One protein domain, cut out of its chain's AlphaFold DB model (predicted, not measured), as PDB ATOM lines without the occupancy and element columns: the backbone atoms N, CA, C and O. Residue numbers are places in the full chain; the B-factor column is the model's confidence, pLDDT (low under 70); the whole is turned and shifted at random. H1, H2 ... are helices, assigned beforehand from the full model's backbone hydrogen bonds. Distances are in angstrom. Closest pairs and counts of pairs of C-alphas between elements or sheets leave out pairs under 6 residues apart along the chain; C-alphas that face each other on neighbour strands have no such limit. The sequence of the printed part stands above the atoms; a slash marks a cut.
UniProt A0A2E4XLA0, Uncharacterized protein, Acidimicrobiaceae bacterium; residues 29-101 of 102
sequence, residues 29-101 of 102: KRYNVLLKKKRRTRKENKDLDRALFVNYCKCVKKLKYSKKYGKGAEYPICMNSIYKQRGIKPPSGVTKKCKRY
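What this domain is: This is residues 29 to 101 of the 102 residues of an uncharacterized protein of Acidimicrobiaceae bacterium (UniProt A0A2E4XLA0). One long helix, H2, makes the long axis of the model, with H3 folded back along its later part as a helical hairpin and H1 set crosswise near its beginning. The short H4 sits near the stretch of H2 at residues 53 to 57, at the end of a long link from H3. The printed part has 73 residues with four named helices, in the order H1, H2, H3, H4, and no named strand; the class is all helix. The whole is compact, with a radius of gyration of the C-alphas of 12.9 A, yet elongated in outline, spanning 39 by 21 by 19 A.

Where its parts are: Find C-alpha 42 at (35.836, 36.780, 79.167); from there H2, residues 42 to 65, runs 34.9 A to C-alpha 65 at (8.375, 58.297, 78.937). Before it stands H1, residues 29 to 36, 11.1 A long. After it look for H3, residues 74 to 82, 11.9 A long, and H4, residues 94 to 98, 6.0 A long, which ends at C-alpha 98 at (17.001, 47.806, 85.158).

How they stand to each other: Begin with H2, the hub, touching three other helices. H3 touches it at a steep tilt of 39 degrees, opposite ways; their closest C-alphas, of Val 60 and Glu 74, are 5.2 A apart. H1 touches H2 at residues 44 to 51 alone, about perpendicular at 78 degrees, with the closest C-alphas, of Leu 34 and Leu 48, 6.5 A apart. H4 and H2 only just touch, with 3 pairs of C-alphas within 8 A, at residues 53 to 57 of H2 alone; the closest are those of Cys 57 and Cys 98, 5.7 A apart. H1 is apart from H3 and H4. In H1, H2, H3 and H4 every O i to N i+4 pair is within hydrogen-bond range.

The domain as a whole: Look to the C-alphas of Thr 41 and Lys 67 for the two farthest apart, 40.6 A. The printed part has no cut; the link from H3 to H4 is long, with 11 residues. The mean pLDDT of the printed part is 86.5, and no printed residue is under 70.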
ATOM      1  N   LYS A  29      31.981  51.551  67.619       88.12
ATOM      2  CA  LYS A  29      32.833  50.676  66.798       88.12
ATOM      3  C   LYS A  29      33.101  49.350  67.517       88.12
ATOM      4  O   LYS A  29      32.783  48.291  66.987       88.12
ATOM      5  N   ARG A  30      33.589  49.409  68.761       88.31
ATOM      6  CA  ARG A  30      33.891  48.215  69.566       88.31
ATOM      7  C   ARG A  30      32.639  47.387  69.853       88.31
ATOM      8  O   ARG A  30      32.693  46.171  69.763       88.31
ATOM      9  N   TYR A  31      31.504  48.026  70.120       88.81
ATOM     10  CA  TYR A  31      30.220  47.346  70.289       88.81
ATOM     11  C   TYR A  31      29.820  46.524  69.055       88.81
ATOM     12  O   TYR A  31      29.483  45.349  69.181       88.81
ATOM     13  N   ASN A  32      29.905  47.118  67.862       90.06
ATOM     14  CA  ASN A  32      29.567  46.434  66.613       90.06
ATOM     15  C   ASN A  32      30.512  45.259  66.329       90.06
ATOM     16  O   ASN A  32      30.060  44.198  65.903       90.06
ATOM     17  N   VAL A  33      31.809  45.429  66.609       91.94
ATOM     18  CA  VAL A  33      32.802  44.349  66.504       91.94
ATOM     19  C   VAL A  33      32.451  43.208  67.459       91.94
ATOM     20  O   VAL A  33      32.388  42.054  67.042       91.94
ATOM     21  N   LEU A  34      32.147  43.525  68.722       90.50
ATOM     22  CA  LEU A  34      31.763  42.532  69.723       90.50
ATOM     23  C   LEU A  34      30.503  41.767  69.310       90.50
ATOM     24  O   LEU A  34      30.477  40.551  69.462       90.50
ATOM     25  N   LEU A  35      29.493  42.429  68.741       88.44
ATOM     26  CA  LEU A  35      28.289  41.752  68.253       88.44
ATOM     27  C   LEU A  35      28.594  40.722  67.156       88.44
ATOM     28  O   LEU A  35      28.082  39.608  67.233       88.44
ATOM     29  N   LYS A  36      29.449  41.065  66.184       89.00
ATOM     30  CA  LYS A  36      29.786  40.192  65.044       89.00
ATOM     31  C   LYS A  36      30.764  39.064  65.394       89.00
ATOM     32  O   LYS A  36      30.797  38.040  64.717       89.00
ATOM     33  N   LYS A  37      31.572  39.232  66.441       89.44
ATOM     34  CA  LYS A  37      32.601  38.258  66.830       89.44
ATOM     35  C   LYS A  37      31.971  36.978  67.407       89.44
ATOM     36  O   LYS A  37      31.307  37.050  68.442       89.44
ATOM     37  N   LYS A  38      32.229  35.815  66.781       81.19
ATOM     38  CA  LYS A  38      31.762  34.482  67.239       81.19
ATOM     39  C   LYS A  38      32.412  34.034  68.554       81.19
ATOM     40  O   LYS A  38      31.717  33.602  69.467       81.19
ATOM     41  N   ARG A  39      33.741  34.142  68.668       87.25
ATOM     42  CA  ARG A  39      34.504  33.769  69.873       87.25
ATOM     43  C   ARG A  39      35.007  35.012  70.587       87.25
ATOM     44  O   ARG A  39      35.769  35.793  70.024       87.25
ATOM     45  N   ARG A  40      34.574  35.202  71.830       88.31
ATOM     46  CA  ARG A  40      34.902  36.374  72.647       88.31
ATOM     47  C   ARG A  40      35.647  35.939  73.896       88.31
ATOM     48  O   ARG A  40      35.323  34.919  74.497       88.31
ATOM     49  N   THR A  41      36.610  36.746  74.314       92.56
ATOM     50  CA  THR A  41      37.265  36.575  75.611       92.56
ATOM     51  C   THR A  41      36.302  36.913  76.751       92.56
ATOM     52  O   THR A  41      35.296  37.609  76.584       92.56
ATOM     53  N   ARG A  42      36.637  36.481  77.970       90.00
ATOM     54  CA  ARG A  42      35.836  36.780  79.167       90.00
ATOM     55  C   ARG A  42      35.653  38.288  79.399       90.00
ATOM     56  O   ARG A  42      34.600  38.704  79.878       90.00
ATOM     57  N   LYS A  43      36.660  39.106  79.066       88.81
ATOM     58  CA  LYS A  43      36.592  40.575  79.162       88.81
ATOM     59  C   LYS A  43      35.618  41.151  78.128       88.81
ATOM     60  O   LYS A  43      34.737  41.922  78.488       88.81
ATOM     61  N   GLU A  44      35.716  40.699  76.883       90.44
ATOM     62  CA  GLU A  44      34.836  41.113  75.781       90.44
ATOM     63  C   GLU A  44      33.362  40.771  76.033       90.44
ATOM     64  O   GLU A  44      32.485  41.591  75.768       90.44
ATOM     65  N   ASN A  45      33.084  39.595  76.603       89.38
ATOM     66  CA  ASN A  45      31.727  39.225  77.007       89.38
ATOM     67  C   ASN A  45      31.175  40.172  78.077       89.38
ATOM     68  O   ASN A  45      30.060  40.659  77.931       89.38
ATOM     69  N   LYS A  46      31.965  40.496  79.111       88.94
ATOM     70  CA  LYS A  46      31.554  41.457  80.153       88.94
ATOM     71  C   LYS A  46      31.286  42.849  79.576       88.94
ATOM     72  O   LYS A  46      30.330  43.504  79.992       88.94
ATOM     73  N   ASP A  47      32.122  43.297  78.645       89.75
ATOM     74  CA  ASP A  47      31.964  44.581  77.960       89.75
ATOM     75  C   ASP A  47      30.665  44.620  77.144       89.75
ATOM     76  O   ASP A  47      29.893  45.580  77.238       89.75
ATOM     77  N   LEU A  48      30.392  43.556  76.382       90.00
ATOM     78  CA  LEU A  48      29.176  43.446  75.591       90.00
ATOM     79  C   LEU A  48      27.927  43.352  76.476       90.00
ATOM     80  O   LEU A  48      26.961  44.065  76.218       90.00
ATOM     81  N   ASP A  49      27.949  42.542  77.535       88.88
ATOM     82  CA  ASP A  49      26.835  42.416  78.483       88.88
ATOM     83  C   ASP A  49      26.477  43.760  79.119       88.88
ATOM     84  O   ASP A  49      25.304  44.137  79.195       88.88
ATOM     85  N   ARG A  50      27.491  44.526  79.542       88.38
ATOM     86  CA  ARG A  50      27.295  45.880  80.076       88.38
ATOM     87  C   ARG A  50      26.663  46.797  79.035       88.38
ATOM     88  O   ARG A  50      25.709  47.503  79.354       88.38
ATOM     89  N   ALA A  51      27.156  46.775  77.799       90.00
ATOM     90  CA  ALA A  51      26.612  47.602  76.728       90.00
ATOM     91  C   ALA A  51      25.158  47.233  76.387       90.00
ATOM     92  O   ALA A  51      24.307  48.116  76.274       90.00
ATOM     93  N   LEU A  52      24.849  45.937  76.291       91.00
ATOM     94  CA  LEU A  52      23.493  45.436  76.068       91.00
ATOM     95  C   LEU A  52      22.557  45.841  77.204       91.00
ATOM     96  O   LEU A  52      21.462  46.327  76.939       91.00
ATOM     97  N   PHE A  53      23.003  45.728  78.456       90.44
ATOM     98  CA  PHE A  53      22.224  46.152  79.617       90.44
ATOM     99  C   PHE A  53      21.897  47.650  79.582       90.44
ATOM    100  O   PHE A  53      20.750  48.047  79.798       90.44
ATOM    101  N   VAL A  54      22.884  48.494  79.270       88.94
ATOM    102  CA  VAL A  54      22.677  49.943  79.163       88.94
ATOM    103  C   VAL A  54      21.710  50.271  78.025       88.94
ATOM    104  O   VAL A  54      20.793  51.069  78.219       88.94
ATOM    105  N   ASN A  55      21.862  49.626  76.866       89.69
ATOM    106  CA  ASN A  55      20.961  49.799  75.725       89.69
ATOM    107  C   ASN A  55      19.532  49.345  76.043       89.69
ATOM    108  O   ASN A  55      18.578  50.060  75.737       89.69
ATOM    109  N   TYR A  56      19.385  48.203  76.715       91.00
ATOM    110  CA  TYR A  56      18.104  47.691  77.191       91.00
ATOM    111  C   TYR A  56      17.402  48.704  78.087       91.00
ATOM    112  O   TYR A  56      16.257  49.074  77.837       91.00
ATOM    113  N   CYS A  57      18.100  49.234  79.087       89.25
ATOM    114  CA  CYS A  57      17.482  50.185  79.990       89.25
ATOM    115  C   CYS A  57      17.224  51.560  79.384       89.25
ATOM    116  O   CYS A  57      16.248  52.211  79.753       89.25
ATOM    117  N   LYS A  58      18.058  52.010  78.441       88.38
ATOM    118  CA  LYS A  58      17.773  53.211  77.647       88.38
ATOM    119  C   LYS A  58      16.500  53.036  76.825       88.38
ATOM    120  O   LYS A  58      15.678  53.945  76.811       88.38
ATOM    121  N   CYS A  59      16.323  51.871  76.204       90.12
ATOM    122  CA  CYS A  59      15.102  51.523  75.486       90.12
ATOM    123  C   CYS A  59      13.884  51.551  76.422       90.12
ATOM    124  O   CYS A  59      12.927  52.268  76.139       90.12
ATOM    125  N   VAL A  60      13.957  50.880  77.581       88.94
ATOM    126  CA  VAL A  60      12.857  50.865  78.564       88.94
ATOM    127  C   VAL A  60      12.524  52.283  79.012       88.94
ATOM    128  O   VAL A  60      11.366  52.677  78.989       88.94
ATOM    129  N   LYS A  61      13.538  53.088  79.353       85.81
ATOM    130  CA  LYS A  61      13.346  54.481  79.758       85.81
ATOM    131  C   LYS A  61      12.664  55.292  78.653       85.81
ATOM    132  O   LYS A  61      11.707  56.000  78.937       85.81
ATOM    133  N   LYS A  62      13.119  55.170  77.402       86.94
ATOM    134  CA  LYS A  62      12.535  55.885  76.257       86.94
ATOM    135  C   LYS A  62      11.062  55.526  76.060       86.94
ATOM    136  O   LYS A  62      10.252  56.427  75.884       86.94
ATOM    137  N   LEU A  63      10.719  54.241  76.132       88.25
ATOM    138  CA  LEU A  63       9.338  53.782  75.982       88.25
ATOM    139  C   LEU A  63       8.465  54.194  77.173       88.25
ATOM    140  O   LEU A  63       7.351  54.651  76.954       88.25
ATOM    141  N   LYS A  64       9.001  54.144  78.398       82.88
ATOM    142  CA  LYS A  64       8.303  54.546  79.631       82.88
ATOM    143  C   LYS A  64       7.890  56.008  79.663       82.88
ATOM    144  O   LYS A  64       6.853  56.343  80.223       82.88
ATOM    145  N   TYR A  65       8.715  56.882  79.093       82.75
ATOM    146  CA  TYR A  65       8.375  58.297  78.937       82.75
ATOM    147  C   TYR A  65       7.608  58.587  77.641       82.75
ATOM    148  O   TYR A  65       7.112  59.697  77.471       82.75
ATOM    149  N   SER A  66       7.478  57.616  76.732       80.69
ATOM    150  CA  SER A  66       6.628  57.772  75.557       80.69
ATOM    151  C   SER A  66       5.179  57.452  75.926       80.69
ATOM    152  O   SER A  66       4.893  56.395  76.476       80.69
ATOM    153  N   LYS A  67       4.239  58.329  75.566       76.62
ATOM    154  CA  LYS A  67       2.796  58.078  75.742       76.62
ATOM    155  C   LYS A  67       2.236  57.017  74.772       76.62
ATOM    156  O   LYS A  67       1.044  56.752  74.795       76.62
ATOM    157  N   LYS A  68       3.078  56.427  73.908       74.62
ATOM    158  CA  LYS A  68       2.672  55.512  72.825       74.62
ATOM    159  C   LYS A  68       2.408  54.072  73.268       74.62
ATOM    160  O   LYS A  68       1.782  53.336  72.519       74.62
ATOM    161  N   TYR A  69       2.901  53.649  74.434       74.38
ATOM    162  CA  TYR A  69       2.824  52.248  74.858       74.38
ATOM    163  C   TYR A  69       2.270  52.124  76.277       74.38
ATOM    164  O   TYR A  69       2.584  52.931  77.153       74.38
ATOM    165  N   GLY A  70       1.463  51.087  76.510       72.31
ATOM    166  CA  GLY A  70       0.936  50.766  77.834       72.31
ATOM    167  C   GLY A  70       2.050  50.428  78.831       72.31
ATOM    168  O   GLY A  70       3.055  49.795  78.482       72.31
ATOM    169  N   LYS A  71       1.868  50.836  80.096       74.25
ATOM    170  CA  LYS A  71       2.821  50.552  81.182       74.25
ATOM    171  C   LYS A  71       3.089  49.046  81.251       74.25
ATOM    172  O   LYS A  71       2.176  48.257  81.450       74.25
ATOM    173  N   GLY A  72       4.356  48.656  81.120       74.69
ATOM    174  CA  GLY A  72       4.784  47.253  81.185       74.69
ATOM    175  C   GLY A  72       5.114  46.607  79.836       74.69
ATOM    176  O   GLY A  72       5.939  45.693  79.822       74.69
ATOM    177  N   ALA A  73       4.606  47.131  78.713       84.94
ATOM    178  CA  ALA A  73       4.961  46.654  77.367       84.94
ATOM    179  C   ALA A  73       6.423  46.978  76.985       84.94
ATOM    180  O   ALA A  73       7.034  46.311  76.155       84.94
ATOM    181  N   GLU A  74       7.026  47.963  77.652       87.56
ATOM    182  CA  GLU A  74       8.407  48.414  77.441       87.56
ATOM    183  C   GLU A  74       9.426  47.269  77.554       87.56
ATOM    184  O   GLU A  74      10.358  47.154  76.759       87.56
ATOM    185  N   TYR A  75       9.256  46.411  78.563       87.38
ATOM    186  CA  TYR A  75      10.211  45.358  78.880       87.38
ATOM    187  C   TYR A  75      10.272  44.262  77.812       87.38
ATOM    188  O   TYR A  75      11.393  43.977  77.381       87.38
ATOM    189  N   PRO A  76       9.156  43.643  77.371       89.94
ATOM    190  CA  PRO A  76       9.201  42.651  76.304       89.94
ATOM    191  C   PRO A  76       9.673  43.245  74.971       89.94
ATOM    192  O   PRO A  76      10.489  42.606  74.307       89.94
ATOM    193  N   ILE A  77       9.275  44.477  74.622       90.62
ATOM    194  CA  ILE A  77       9.723  45.155  73.388       90.62
ATOM    195  C   ILE A  77      11.247  45.319  73.389       90.62
ATOM    196  O   ILE A  77      11.943  44.864  72.477       90.62
ATOM    197  N   CYS A  78      11.793  45.911  74.454       91.38
ATOM    198  CA  CYS A  78      13.232  46.126  74.564       91.38
ATOM    199  C   CYS A  78      14.008  44.817  74.719       91.38
ATOM    200  O   CYS A  78      15.138  44.717  74.242       91.38
ATOM    201  N   MET A  79      13.423  43.800  75.358       91.94
ATOM    202  CA  MET A  79      14.048  42.480  75.466       91.94
ATOM    203  C   MET A  79      14.177  41.837  74.085       91.94
ATOM    204  O   MET A  79      15.228  41.285  73.757       91.94
ATOM    205  N   ASN A  80      13.130  41.945  73.263       91.44
ATOM    206  CA  ASN A  80      13.134  41.395  71.917       91.44
ATOM    207  C   ASN A  80      14.179  42.092  71.032       91.44
ATOM    208  O   ASN A  80      15.037  41.429  70.457       91.44
ATOM    209  N   SER A  81      14.163  43.428  71.009       91.06
ATOM    210  CA  SER A  81      15.041  44.235  70.152       91.06
ATOM    211  C   SER A  81      16.528  44.150  70.526       91.06
ATOM    212  O   SER A  81      17.403  44.142  69.659       91.06
ATOM    213  N   ILE A  82      16.848  44.091  71.824       91.44
ATOM    214  CA  ILE A  82      18.245  44.133  72.278       91.44
ATOM    215  C   ILE A  82      18.889  42.749  72.341       91.44
ATOM    216  O   ILE A  82      20.080  42.645  72.040       91.44
ATOM    217  N   TYR A  83      18.128  41.719  72.720       90.75
ATOM    218  CA  TYR A  83      18.650  40.375  72.979       90.75
ATOM    219  C   TYR A  83      18.179  39.358  71.937       90.75
ATOM    220  O   TYR A  83      19.006  38.834  71.191       90.75
ATOM    221  N   LYS A  84      16.864  39.107  71.849       89.12
ATOM    222  CA  LYS A  84      16.318  37.995  71.047       89.12
ATOM    223  C   LYS A  84      16.621  38.133  69.555       89.12
ATOM    224  O   LYS A  84      17.166  37.206  68.973       89.12
ATOM    225  N   GLN A  85      16.375  39.304  68.964       89.25
ATOM    226  CA  GLN A  85      16.663  39.566  67.544       89.25
ATOM    227  C   GLN A  85      18.158  39.477  67.199       89.25
ATOM    228  O   GLN A  85      18.516  39.356  66.035       89.25
ATOM    229  N   ARG A  86      19.040  39.539  68.202       86.19
ATOM    230  CA  ARG A  86      20.496  39.444  68.023       86.19
ATOM    231  C   ARG A  86      21.047  38.056  68.352       86.19
ATOM    232  O   ARG A  86      22.263  37.894  68.367       86.19
ATOM    233  N   GLY A  87      20.185  37.088  68.675       85.94
ATOM    234  CA  GLY A  87      20.593  35.744  69.092       85.94
ATOM    235  C   GLY A  87      21.348  35.710  70.426       85.94
ATOM    236  O   GLY A  87      22.083  34.766  70.696       85.94
ATOM    237  N   ILE A  88      21.213  36.745  71.265       87.31
ATOM    238  CA  ILE A  88      21.931  36.841  72.543       87.31
ATOM    239  C   ILE A  88      20.985  36.462  73.673       87.31
ATOM    240  O   ILE A  88      19.905  37.038  73.810       87.31
ATOM    241  N   LYS A  89      21.405  35.527  74.529       86.31
ATOM    242  CA  LYS A  89      20.624  35.138  75.704       86.31
ATOM    243  C   LYS A  89      20.633  36.278  76.733       86.31
ATOM    244  O   LYS A  89      21.711  36.689  77.164       86.31
ATOM    245  N   PRO A  90      19.466  36.806  77.141       84.50
ATOM    246  CA  PRO A  90      19.418  37.856  78.144       84.50
ATOM    247  C   PRO A  90      19.856  37.316  79.515       84.50
ATOM    248  O   PRO A  90      19.477  36.200  79.885       84.50
ATOM    249  N   PRO A  91      20.606  38.099  80.308       84.06
ATOM    250  CA  PRO A  91      20.997  37.685  81.643       84.06
ATOM    251  C   PRO A  91      19.785  37.611  82.579       84.06
ATOM    252  O   PRO A  91      18.876  38.451  82.542       84.06
ATOM    253  N   SER A  92      19.795  36.629  83.480       82.19
ATOM    254  CA  SER A  92      18.737  36.446  84.472       82.19
ATOM    255  C   SER A  92      18.554  37.711  85.320       82.19
ATOM    256  O   SER A  92      19.498  38.258  85.900       82.19
ATOM    257  N   GLY A  93      17.314  38.196  85.399       84.12
ATOM    258  CA  GLY A  93      16.966  39.359  86.215       84.12
ATOM    259  C   GLY A  93      17.351  40.717  85.618       84.12
ATOM    260  O   GLY A  93      17.346  41.704  86.354       84.12
ATOM    261  N   VAL A  94      17.639  40.805  84.311       86.38
ATOM    262  CA  VAL A  94      17.936  42.076  83.618       86.38
ATOM    263  C   VAL A  94      16.864  43.144  83.872       86.38
ATOM    264  O   VAL A  94      17.184  44.276  84.222       86.38
ATOM    265  N   THR A  95      15.588  42.759  83.837       85.94
ATOM    266  CA  THR A  95      14.434  43.619  84.127       85.94
ATOM    267  C   THR A  95      14.453  44.149  85.560       85.94
ATOM    268  O   THR A  95      14.291  45.347  85.787       85.94
ATOM    269  N   LYS A  96      14.703  43.272  86.543       85.19
ATOM    270  CA  LYS A  96      14.785  43.644  87.966       85.19
ATOM    271  C   LYS A  96      15.967  44.578  88.222       85.19
ATOM    272  O   LYS A  96      15.821  45.544  88.964       85.19
ATOM    273  N   LYS A  97      17.120  44.314  87.593       83.62
ATOM    274  CA  LYS A  97      18.291  45.200  87.647       83.62
ATOM    275  C   LYS A  97      17.943  46.560  87.059       83.62
ATOM    276  O   LYS A  97      18.134  47.558  87.737       83.62
ATOM    277  N   CYS A  98      17.352  46.586  85.870       84.31
ATOM    278  CA  CYS A  98      17.001  47.806  85.158       84.31
ATOM    279  C   CYS A  98      16.046  48.719  85.937       84.31
ATOM    280  O   CYS A  98      16.280  49.919  86.018       84.31
ATOM    281  N   LYS A  99      15.049  48.138  86.619       81.06
ATOM    282  CA  LYS A  99      14.135  48.864  87.521       81.06
ATOM    283  C   LYS A  99      14.846  49.648  88.630       81.06
ATOM    284  O   LYS A  99      14.278  50.595  89.156       81.06
ATOM    285  N   ARG A 100      16.072  49.270  89.019       76.75
ATOM    286  CA  ARG A 100      16.872  50.006  90.023       76.75
ATOM    287  C   ARG A 100      17.530  51.265  89.446       76.75
ATOM    288  O   ARG A 100      18.025  52.087  90.217       76.75
ATOM    289  N   TYR A 101      17.555  51.380  88.120       71.12
ATOM    290  CA  TYR A 101      18.186  52.465  87.380       71.12
ATOM    291  C   TYR A 101      17.194  53.408  86.660       71.12
ATOM    292  O   TYR A 101      17.606  54.433  86.113       71.12
TER     293      TYR A 101